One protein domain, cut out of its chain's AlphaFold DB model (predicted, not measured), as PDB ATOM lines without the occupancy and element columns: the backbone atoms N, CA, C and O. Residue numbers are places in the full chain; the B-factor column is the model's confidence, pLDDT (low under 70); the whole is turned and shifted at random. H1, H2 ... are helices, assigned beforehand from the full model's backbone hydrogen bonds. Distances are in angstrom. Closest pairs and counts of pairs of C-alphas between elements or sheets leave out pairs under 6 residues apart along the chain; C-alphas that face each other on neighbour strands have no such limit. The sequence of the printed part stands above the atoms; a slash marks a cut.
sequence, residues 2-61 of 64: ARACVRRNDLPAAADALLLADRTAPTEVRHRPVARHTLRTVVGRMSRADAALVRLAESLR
ATOM      1  N   ALA A   2     -36.107  28.637  -1.675       83.06
ATOM      2  CA  ALA A   2     -36.107  27.329  -0.988       83.06
ATOM      3  C   ALA A   2     -37.307  26.406  -1.302       83.06
ATOM      4  O   ALA A   2     -37.132  25.234  -1.623       83.06
ATOM      5  N   ARG A   3     -38.538  26.940  -1.310       87.12
ATOM      6  CA  ARG A   3     -39.744  26.174  -1.685       87.12
ATOM      7  C   ARG A   3     -39.679  25.599  -3.106       87.12
ATOM      8  O   ARG A   3     -40.196  24.515  -3.353       87.12
ATOM      9  N   ALA A   4     -39.085  26.327  -4.050       89.81
ATOM     10  CA  ALA A   4     -38.916  25.844  -5.416       89.81
ATOM     11  C   ALA A   4     -37.896  24.697  -5.480       89.81
ATOM     12  O   ALA A   4     -38.149  23.728  -6.190       89.81
ATOM     13  N   CYS A   5     -36.818  24.764  -4.693       88.69
ATOM     14  CA  CYS A   5     -35.837  23.684  -4.562       88.69
ATOM     15  C   CYS A   5     -36.484  22.408  -3.995       88.69
ATOM     16  O   CYS A   5     -36.352  21.345  -4.594       88.69
ATOM     17  N   VAL A   6     -37.326  22.525  -2.957       88.38
ATOM     18  CA  VAL A   6     -38.108  21.385  -2.432       88.38
ATOM     19  C   VAL A   6     -39.013  20.764  -3.500       88.38
ATOM     20  O   VAL A   6     -39.052  19.541  -3.626       88.38
ATOM     21  N   ARG A   7     -39.720  21.577  -4.300       89.75
ATOM     22  CA  ARG A   7     -40.561  21.068  -5.405       89.75
ATOM     23  C   ARG A   7     -39.756  20.339  -6.479       89.75
ATOM     24  O   ARG A   7     -40.277  19.422  -7.098       89.75
ATOM     25  N   ARG A   8     -38.502  20.739  -6.688       92.00
ATOM     26  CA  ARG A   8     -37.555  20.083  -7.599       92.00
ATOM     27  C   ARG A   8     -36.819  18.899  -6.964       92.00
ATOM     28  O   ARG A   8     -35.939  18.338  -7.602       92.00
ATOM     29  N   ASN A   9     -37.171  18.527  -5.731       89.44
ATOM     30  CA  ASN A   9     -36.492  17.505  -4.934       89.44
ATOM     31  C   ASN A   9     -35.004  17.799  -4.652       89.44
ATOM     32  O   ASN A   9     -34.252  16.906  -4.274       89.44
ATOM     33  N   ASP A  10     -34.592  19.056  -4.790       91.88
ATOM     34  CA  ASP A  10     -33.250  19.526  -4.465       91.88
ATOM     35  C   ASP A  10     -33.229  20.001  -3.007       91.88
ATOM     36  O   ASP A  10     -33.422  21.180  -2.688       91.88
ATOM     37  N   LEU A  11     -33.123  19.030  -2.099       89.25
ATOM     38  CA  LEU A  11     -33.130  19.270  -0.656       89.25
ATOM     39  C   LEU A  11     -31.875  20.014  -0.159       89.25
ATOM     40  O   LEU A  11     -32.056  20.908   0.668       89.25
ATOM     41  N   PRO A  12     -30.649  19.739  -0.658       89.50
ATOM     42  CA  PRO A  12     -29.465  20.517  -0.290       89.50
ATOM     43  C   PRO A  12     -29.604  22.000  -0.649       89.50
ATOM     44  O   PRO A  12     -29.481  22.851   0.228       89.50
ATOM     45  N   ALA A  13     -30.001  22.328  -1.886       90.12
ATOM     46  CA  ALA A  13     -30.192  23.728  -2.267       90.12
ATOM     47  C   ALA A  13     -31.343  24.393  -1.491       90.12
ATOM     48  O   ALA A  13     -31.323  25.599  -1.236       90.12
ATOM     49  N   ALA A  14     -32.370  23.625  -1.101       91.69
ATOM     50  CA  ALA A  14     -33.429  24.128  -0.232       91.69
ATOM     51  C   ALA A  14     -32.915  24.466   1.176       91.69
ATOM     52  O   ALA A  14     -33.322  25.493   1.726       91.69
ATOM     53  N   ALA A  15     -32.042  23.626   1.739       91.19
ATOM     54  CA  ALA A  15     -31.407  23.841   3.036       91.19
ATOM     55  C   ALA A  15     -30.524  25.095   3.015       91.19
ATOM     56  O   ALA A  15     -30.721  25.990   3.839       91.19
ATOM     57  N   ASP A  16     -29.648  25.221   2.019       91.62
ATOM     58  CA  ASP A  16     -28.773  26.386   1.864       91.62
ATOM     59  C   ASP A  16     -29.575  27.678   1.698       91.62
ATOM     60  O   ASP A  16     -29.295  28.686   2.346       91.62
ATOM     61  N   ALA A  17     -30.637  27.646   0.888       91.69
ATOM     62  CA  ALA A  17     -31.505  28.801   0.700       91.69
ATOM     63  C   ALA A  17     -32.260  29.197   1.983       91.69
ATOM     64  O   ALA A  17     -32.540  30.380   2.173       91.69
ATOM     65  N   LEU A  18     -32.606  28.241   2.853       90.38
ATOM     66  CA  LEU A  18     -33.219  28.523   4.157       90.38
ATOM     67  C   LEU A  18     -32.211  29.131   5.132       90.38
ATOM     68  O   LEU A  18     -32.537  30.114   5.789       90.38
ATOM     69  N   LEU A  19     -30.994  28.588   5.194       91.12
ATOM     70  CA  LEU A  19     -29.926  29.118   6.043       91.12
ATOM     71  C   LEU A  19     -29.501  30.520   5.598       91.12
ATOM     72  O   LEU A  19     -29.309  31.403   6.430       91.12
ATOM     73  N   LEU A  20     -29.401  30.751   4.288       92.38
ATOM     74  CA  LEU A  20     -29.129  32.075   3.740       92.38
ATOM     75  C   LEU A  20     -30.253  33.057   4.084       92.38
ATOM     76  O   LEU A  20     -29.969  34.167   4.525       92.38
ATOM     77  N   ALA A  21     -31.514  32.645   3.928       90.25
ATOM     78  CA  ALA A  21     -32.655  33.485   4.270       90.25
ATOM     79  C   ALA A  21     -32.728  33.797   5.774       90.25
ATOM     80  O   ALA A  21     -33.086  34.912   6.131       90.25
ATOM     81  N   ASP A  22     -32.365  32.861   6.659       90.25
ATOM     82  CA  ASP A  22     -32.340  33.128   8.106       90.25
ATOM     83  C   ASP A  22     -31.224  34.120   8.467       90.25
ATOM     84  O   ASP A  22     -31.407  34.964   9.335       90.25
ATOM     85  N   ARG A  23     -30.094  34.092   7.745       90.75
ATOM     86  CA  ARG A  23     -29.006  35.068   7.920       90.75
ATOM     87  C   ARG A  23     -29.372  36.469   7.430       90.75
ATOM     88  O   ARG A  23     -28.972  37.441   8.060       90.75
ATOM     89  N   THR A  24     -30.077  36.590   6.305       93.62
ATOM     90  CA  THR A  24     -30.377  37.895   5.688       93.62
ATOM     91  C   THR A  24     -31.695  38.503   6.161       93.62
ATOM     92  O   THR A  24     -31.811  39.722   6.243       93.62
ATOM     93  N   ALA A  25     -32.683  37.669   6.479       90.25
ATOM     94  CA  ALA A  25     -34.025  38.070   6.886       90.25
ATOM     95  C   ALA A  25     -34.599  37.084   7.928       90.25
ATOM     96  O   ALA A  25     -35.598  36.399   7.664       90.25
ATOM     97  N   PRO A  26     -34.011  37.014   9.141       87.25
ATOM     98  CA  PRO A  26     -34.404  36.046  10.169       87.25
ATOM     99  C   PRO A  26     -35.889  36.151  10.516       87.25
ATOM    100  O   PRO A  26     -36.591  35.146  10.597       87.25
ATOM    101  N   THR A  27     -36.421  37.367  10.649       89.38
ATOM    102  CA  THR A  27     -37.838  37.590  10.968       89.38
ATOM    103  C   THR A  27     -38.764  36.947   9.932       89.38
ATOM    104  O   THR A  27     -39.774  36.342  10.290       89.38
ATOM    105  N   GLU A  28     -38.412  36.992   8.646       84.69
ATOM    106  CA  GLU A  28     -39.232  36.375   7.603       84.69
ATOM    107  C   GLU A  28     -39.213  34.850   7.683       84.69
ATOM    108  O   GLU A  28     -40.269  34.224   7.592       84.69
ATOM    109  N   VAL A  29     -38.044  34.238   7.896       86.06
ATOM    110  CA  VAL A  29     -37.929  32.776   8.021       86.06
ATOM    111  C   VAL A  29     -38.670  32.266   9.253       86.06
ATOM    112  O   VAL A  29     -39.372  31.252   9.188       86.06
ATOM    113  N   ARG A  30     -38.559  32.995  10.364       86.94
ATOM    114  CA  ARG A  30     -39.124  32.599  11.655       86.94
ATOM    115  C   ARG A  30     -40.638  32.790  11.721       86.94
ATOM    116  O   ARG A  30     -41.322  31.955  12.311       86.94
ATOM    117  N   HIS A  31     -41.180  33.834  11.087       86.75
ATOM    118  CA  HIS A  31     -42.609  34.157  11.171       86.75
ATOM    119  C   HIS A  31     -43.433  33.742   9.951       86.75
ATOM    120  O   HIS A  31     -44.647  33.577  10.084       86.75
ATOM    121  N   ARG A  32     -42.837  33.517   8.768       89.38
ATOM    122  CA  ARG A  32     -43.636  33.097   7.607       89.38
ATOM    123  C   ARG A  32     -44.012  31.613   7.671       89.38
ATOM    124  O   ARG A  32     -43.125  30.755   7.653       89.38
ATOM    125  N   PRO A  33     -45.314  31.272   7.577       89.25
ATOM    126  CA  PRO A  33     -45.770  29.879   7.571       89.25
ATOM    127  C   PRO A  33     -45.137  29.039   6.455       89.25
ATOM    128  O   PRO A  33     -44.770  27.885   6.661       89.25
ATOM    129  N   VAL A  34     -44.947  29.638   5.275       89.50
ATOM    130  CA  VAL A  34     -44.345  28.964   4.114       89.50
ATOM    131  C   VAL A  34     -42.885  28.583   4.372       89.50
ATOM    132  O   VAL A  34     -42.462  27.500   3.965       89.50
ATOM    133  N   ALA A  35     -42.120  29.442   5.049       88.62
ATOM    134  CA  ALA A  35     -40.723  29.168   5.381       88.62
ATOM    135  C   ALA A  35     -40.628  28.022   6.394       88.62
ATOM    136  O   ALA A  35     -39.922  27.047   6.146       88.62
ATOM    137  N   ARG A  36     -41.444  28.067   7.456       90.06
ATOM    138  CA  ARG A  36     -41.537  27.002   8.470       90.06
ATOM    139  C   ARG A  36     -41.949  25.652   7.875       90.06
ATOM    140  O   ARG A  36     -41.336  24.637   8.186       90.06
ATOM    141  N   HIS A  37     -42.942  25.630   6.983       91.12
ATOM    142  CA  HIS A  37     -43.355  24.400   6.298       91.12
ATOM    143  C   HIS A  37     -42.242  23.839   5.403       91.12
ATOM    144  O   HIS A  37     -41.993  22.633   5.392       91.12
ATOM    145  N   THR A  38     -41.537  24.716   4.682       91.19
ATOM    146  CA  THR A  38     -40.398  24.321   3.842       91.19
ATOM    147  C   THR A  38     -39.279  23.737   4.705       91.19
ATOM    148  O   THR A  38     -38.797  22.653   4.403       91.19
ATOM    149  N   LEU A  39     -38.930  24.390   5.817       90.69
ATOM    150  CA  LEU A  39     -37.923  23.919   6.769       90.69
ATOM    151  C   LEU A  39     -38.277  22.546   7.352       90.69
ATOM    152  O   LEU A  39     -37.452  21.639   7.320       90.69
ATOM    153  N   ARG A  40     -39.526  22.355   7.792       90.94
ATOM    154  CA  ARG A  40     -40.002  21.061   8.306       90.94
ATOM    155  C   ARG A  40     -39.939  19.961   7.242       90.94
ATOM    156  O   ARG A  40     -39.570  18.834   7.543       90.94
ATOM    157  N   THR A  41     -40.244  20.305   5.991       90.69
ATOM    158  CA  THR A  41     -40.141  19.377   4.854       90.69
ATOM    159  C   THR A  41     -38.692  18.993   4.568       90.69
ATOM    160  O   THR A  41     -38.413  17.821   4.342       90.69
ATOM    161  N   VAL A  42     -37.768  19.956   4.574       91.19
ATOM    162  CA  VAL A  42     -36.347  19.685   4.324       91.19
ATOM    163  C   VAL A  42     -35.773  18.815   5.440       91.19
ATOM    164  O   VAL A  42     -35.195  17.776   5.139       91.19
ATOM    165  N   VAL A  43     -36.006  19.158   6.712       90.38
ATOM    166  CA  VAL A  43     -35.506  18.357   7.843       90.38
ATOM    167  C   VAL A  43     -36.119  16.956   7.862       90.38
ATOM    168  O   VAL A  43     -35.398  15.987   8.054       90.38
ATOM    169  N   GLY A  44     -37.422  16.823   7.598       88.25
ATOM    170  CA  GLY A  44     -38.087  15.515   7.582       88.25
ATOM    171  C   GLY A  44     -37.695  14.613   6.406       88.25
ATOM    172  O   GLY A  44     -37.889  13.405   6.481       88.25
ATOM    173  N   ARG A  45     -37.168  15.175   5.309       89.31
ATOM    174  CA  ARG A  45     -36.786  14.413   4.105       89.31
ATOM    175  C   ARG A  45     -35.279  14.217   3.955       89.31
ATOM    176  O   ARG A  45     -34.867  13.350   3.191       89.31
ATOM    177  N   MET A  46     -34.455  15.007   4.641       84.50
ATOM    178  CA  MET A  46     -33.007  14.824   4.639       84.50
ATOM    179  C   MET A  46     -32.599  13.804   5.701       84.50
ATOM    180  O   MET A  46     -32.625  14.099   6.891       84.50
ATOM    181  N   SER A  47     -32.115  12.638   5.269       72.44
ATOM    182  CA  SER A  47     -31.565  11.613   6.172       72.44
ATOM    183  C   SER A  47     -30.329  12.094   6.951       72.44
ATOM    184  O   SER A  47     -30.010  11.558   8.007       72.44
ATOM    185  N   ARG A  48     -29.628  13.112   6.433       74.75
ATOM    186  CA  ARG A  48     -28.558  13.861   7.109       74.75
ATOM    187  C   ARG A  48     -28.780  15.355   6.903       74.75
ATOM    188  O   ARG A  48     -28.179  15.961   6.020       74.75
ATOM    189  N   ALA A  49     -29.687  15.934   7.678       73.00
ATOM    190  CA  ALA A  49     -29.812  17.383   7.739       73.00
ATOM    191  C   ALA A  49     -28.552  17.993   8.378       73.00
ATOM    192  O   ALA A  49     -28.018  17.455   9.348       73.00
ATOM    193  N   ASP A  50     -28.086  19.118   7.834       79.81
ATOM    194  CA  ASP A  50     -27.004  19.905   8.428       79.81
ATOM    195  C   ASP A  50     -27.378  20.300   9.871       79.81
ATOM    196  O   ASP A  50     -28.513  20.706  10.142       79.81
ATOM    197  N   ALA A  51     -26.428  20.210  10.803       84.50
ATOM    198  CA  ALA A  51     -26.626  20.581  12.202       84.50
ATOM    199  C   ALA A  51     -27.112  22.032  12.378       84.50
ATOM    200  O   ALA A  51     -27.784  22.343  13.361       84.50
ATOM    201  N   ALA A  52     -26.778  22.941  11.460       85.38
ATOM    202  CA  ALA A  52     -27.312  24.302  11.458       85.38
ATOM    203  C   ALA A  52     -28.814  24.327  11.132       85.38
ATOM    204  O   ALA A  52     -29.577  25.052  11.771       85.38
ATOM    205  N   LEU A  53     -29.249  23.500  10.179       87.25
ATOM    206  CA  LEU A  53     -30.649  23.389   9.781       87.25
ATOM    207  C   LEU A  53     -31.496  22.746  10.888       87.25
ATOM    208  O   LEU A  53     -32.599  23.212  11.171       87.25
ATOM    209  N   VAL A  54     -30.960  21.708  11.541       87.44
ATOM    210  CA  VAL A  54     -31.595  21.061  12.699       87.44
ATOM    211  C   VAL A  54     -31.763  22.062  13.839       87.44
ATOM    212  O   VAL A  54     -32.883  22.260  14.301       87.44
ATOM    213  N   ARG A  55     -30.699  22.787  14.213       87.81
ATOM    214  CA  ARG A  55     -30.764  23.832  15.251       87.81
ATOM    215  C   ARG A  55     -31.776  24.928  14.922       87.81
ATOM    216  O   ARG A  55     -32.512  25.377  15.801       87.81
ATOM    217  N   LEU A  56     -31.858  25.343  13.659       86.50
ATOM    218  CA  LEU A  56     -32.875  26.294  13.216       86.50
ATOM    219  C   LEU A  56     -34.291  25.721  13.400       86.50
ATOM    220  O   LEU A  56     -35.162  26.404  13.939       86.50
ATOM    221  N   ALA A  57     -34.527  24.469  13.008       88.38
ATOM    222  CA  ALA A  57     -35.824  23.815  13.174       88.38
ATOM    223  C   ALA A  57     -36.213  23.612  14.650       88.38
ATOM    224  O   ALA A  57     -37.372  23.840  15.004       88.38
ATOM    225  N   GLU A  58     -35.260  23.265  15.515       89.12
ATOM    226  CA  GLU A  58     -35.444  23.181  16.970       89.12
ATOM    227  C   GLU A  58     -35.802  24.540  17.573       89.12
ATOM    228  O   GLU A  58     -36.784  24.649  18.310       89.12
ATOM    229  N   SER A  59     -35.076  25.601  17.198       88.44
ATOM    230  CA  SER A  59     -35.350  26.966  17.672       88.44
ATOM    231  C   SER A  59     -36.772  27.435  17.336       88.44
ATOM    232  O   SER A  59     -37.364  28.236  18.058       88.44
ATOM    233  N   LEU A  60     -37.349  26.883  16.263       86.81
ATOM    234  CA  LEU A  60     -38.702  27.166  15.792       86.81
ATOM    235  C   LEU A  60     -39.747  26.151  16.266       86.81
ATOM    236  O   LEU A  60     -40.910  26.236  15.843       86.81
ATOM    237  N   ARG A  61     -39.339  25.213  17.133       87.31
ATOM    238  CA  ARG A  61     -40.149  24.111  17.669       87.31
ATOM    239  C   ARG A  61     -40.868  23.338  16.564       87.31
ATOM    240  O   ARG A  61     -42.068  23.085  16.637       87.31
TER     241      ARG A  61
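AT A GLANCE: This is residues 2 to 61 of the 64 residues of an uncharacterized protein of Micromonospora yangpuensis (UniProt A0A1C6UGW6). H2 and H4, the two longer helices, make a V that is closest near the start of H2 and the later part of H4, and short H3 bridges its open end. H1 packs on one face of the V, folding back along H2, and H5 packs on H4 at the opposite face. The printed part has 60 residues with five named helices, H1 to H5 in chain order, and no named strand: all helix. It is compact, with a radius of gyration of the C-alphas of 10.0 A, and rounded, spanning 26 by 21 by 17 A.

HOW THE PARTS SIT: H1, residues 2 to 7, and H2, residues 11 to 24, form a helical hairpin: they touch at a shallow tilt of 18 degrees, opposite ways, the closest C-alphas, of Ala 2 and Ala 14, 4.2 A apart. H3, residues 26 to 31, touches residues 18 to 22 of H2 at a steep tilt of 69.9 degrees, only just short of about perpendicular; the closest C-alphas, of Asp 22 and Val 29, are 5.6 A apart. H4, residues 33 to 45, touches H3 only at the corner, C-alphas 29 and 35 being closest at 5.3 A. H4 touches H2 at a steep tilt of 40 degrees, opposite ways, closest at the C-alphas of Leu 11 and Val 42, 5.9 A. H4 also touches H1, closest at the C-alphas of Arg 3 and Thr 38, 5.9 A. H5, residues 51 to 59, touches residues 39 to 43 of H4, closest at the C-alphas of Leu 39 and Ala 57, 6.7 A. H5 and H2 only just touch, with 3 pairs of C-alphas within 8 A, the closest those of Ala 15 and Leu 53, 6.8 A. H1 is apart from H3 and H5, and H3 from H5. The packing is mostly crossed, with 1 of 6 pairs at a shallow tilt. In H1 to H5 every O i to N i+4 pair is within hydrogen-bond range.

IN THESE COORDINATES: From first to last C-alpha H1 measures 8.9 A, H2 19.9 A, H3 8.5 A, H4 18.2 A and H5 12.1 A. H1 begins at C-alpha 2 (-36.107, 27.329, -0.988), H4 at C-alpha 33 (-45.770, 29.879, 7.571), and H5 ends at C-alpha 59 (-35.350, 26.966, 17.672).

THE WHOLE: The C-alphas farthest apart, of Thr 27 and Ser 47, are 27.2 A apart. The printed part has no cut, and its four links are tight. The mean pLDDT of the printed part is 88.2, and no printed residue is under 70.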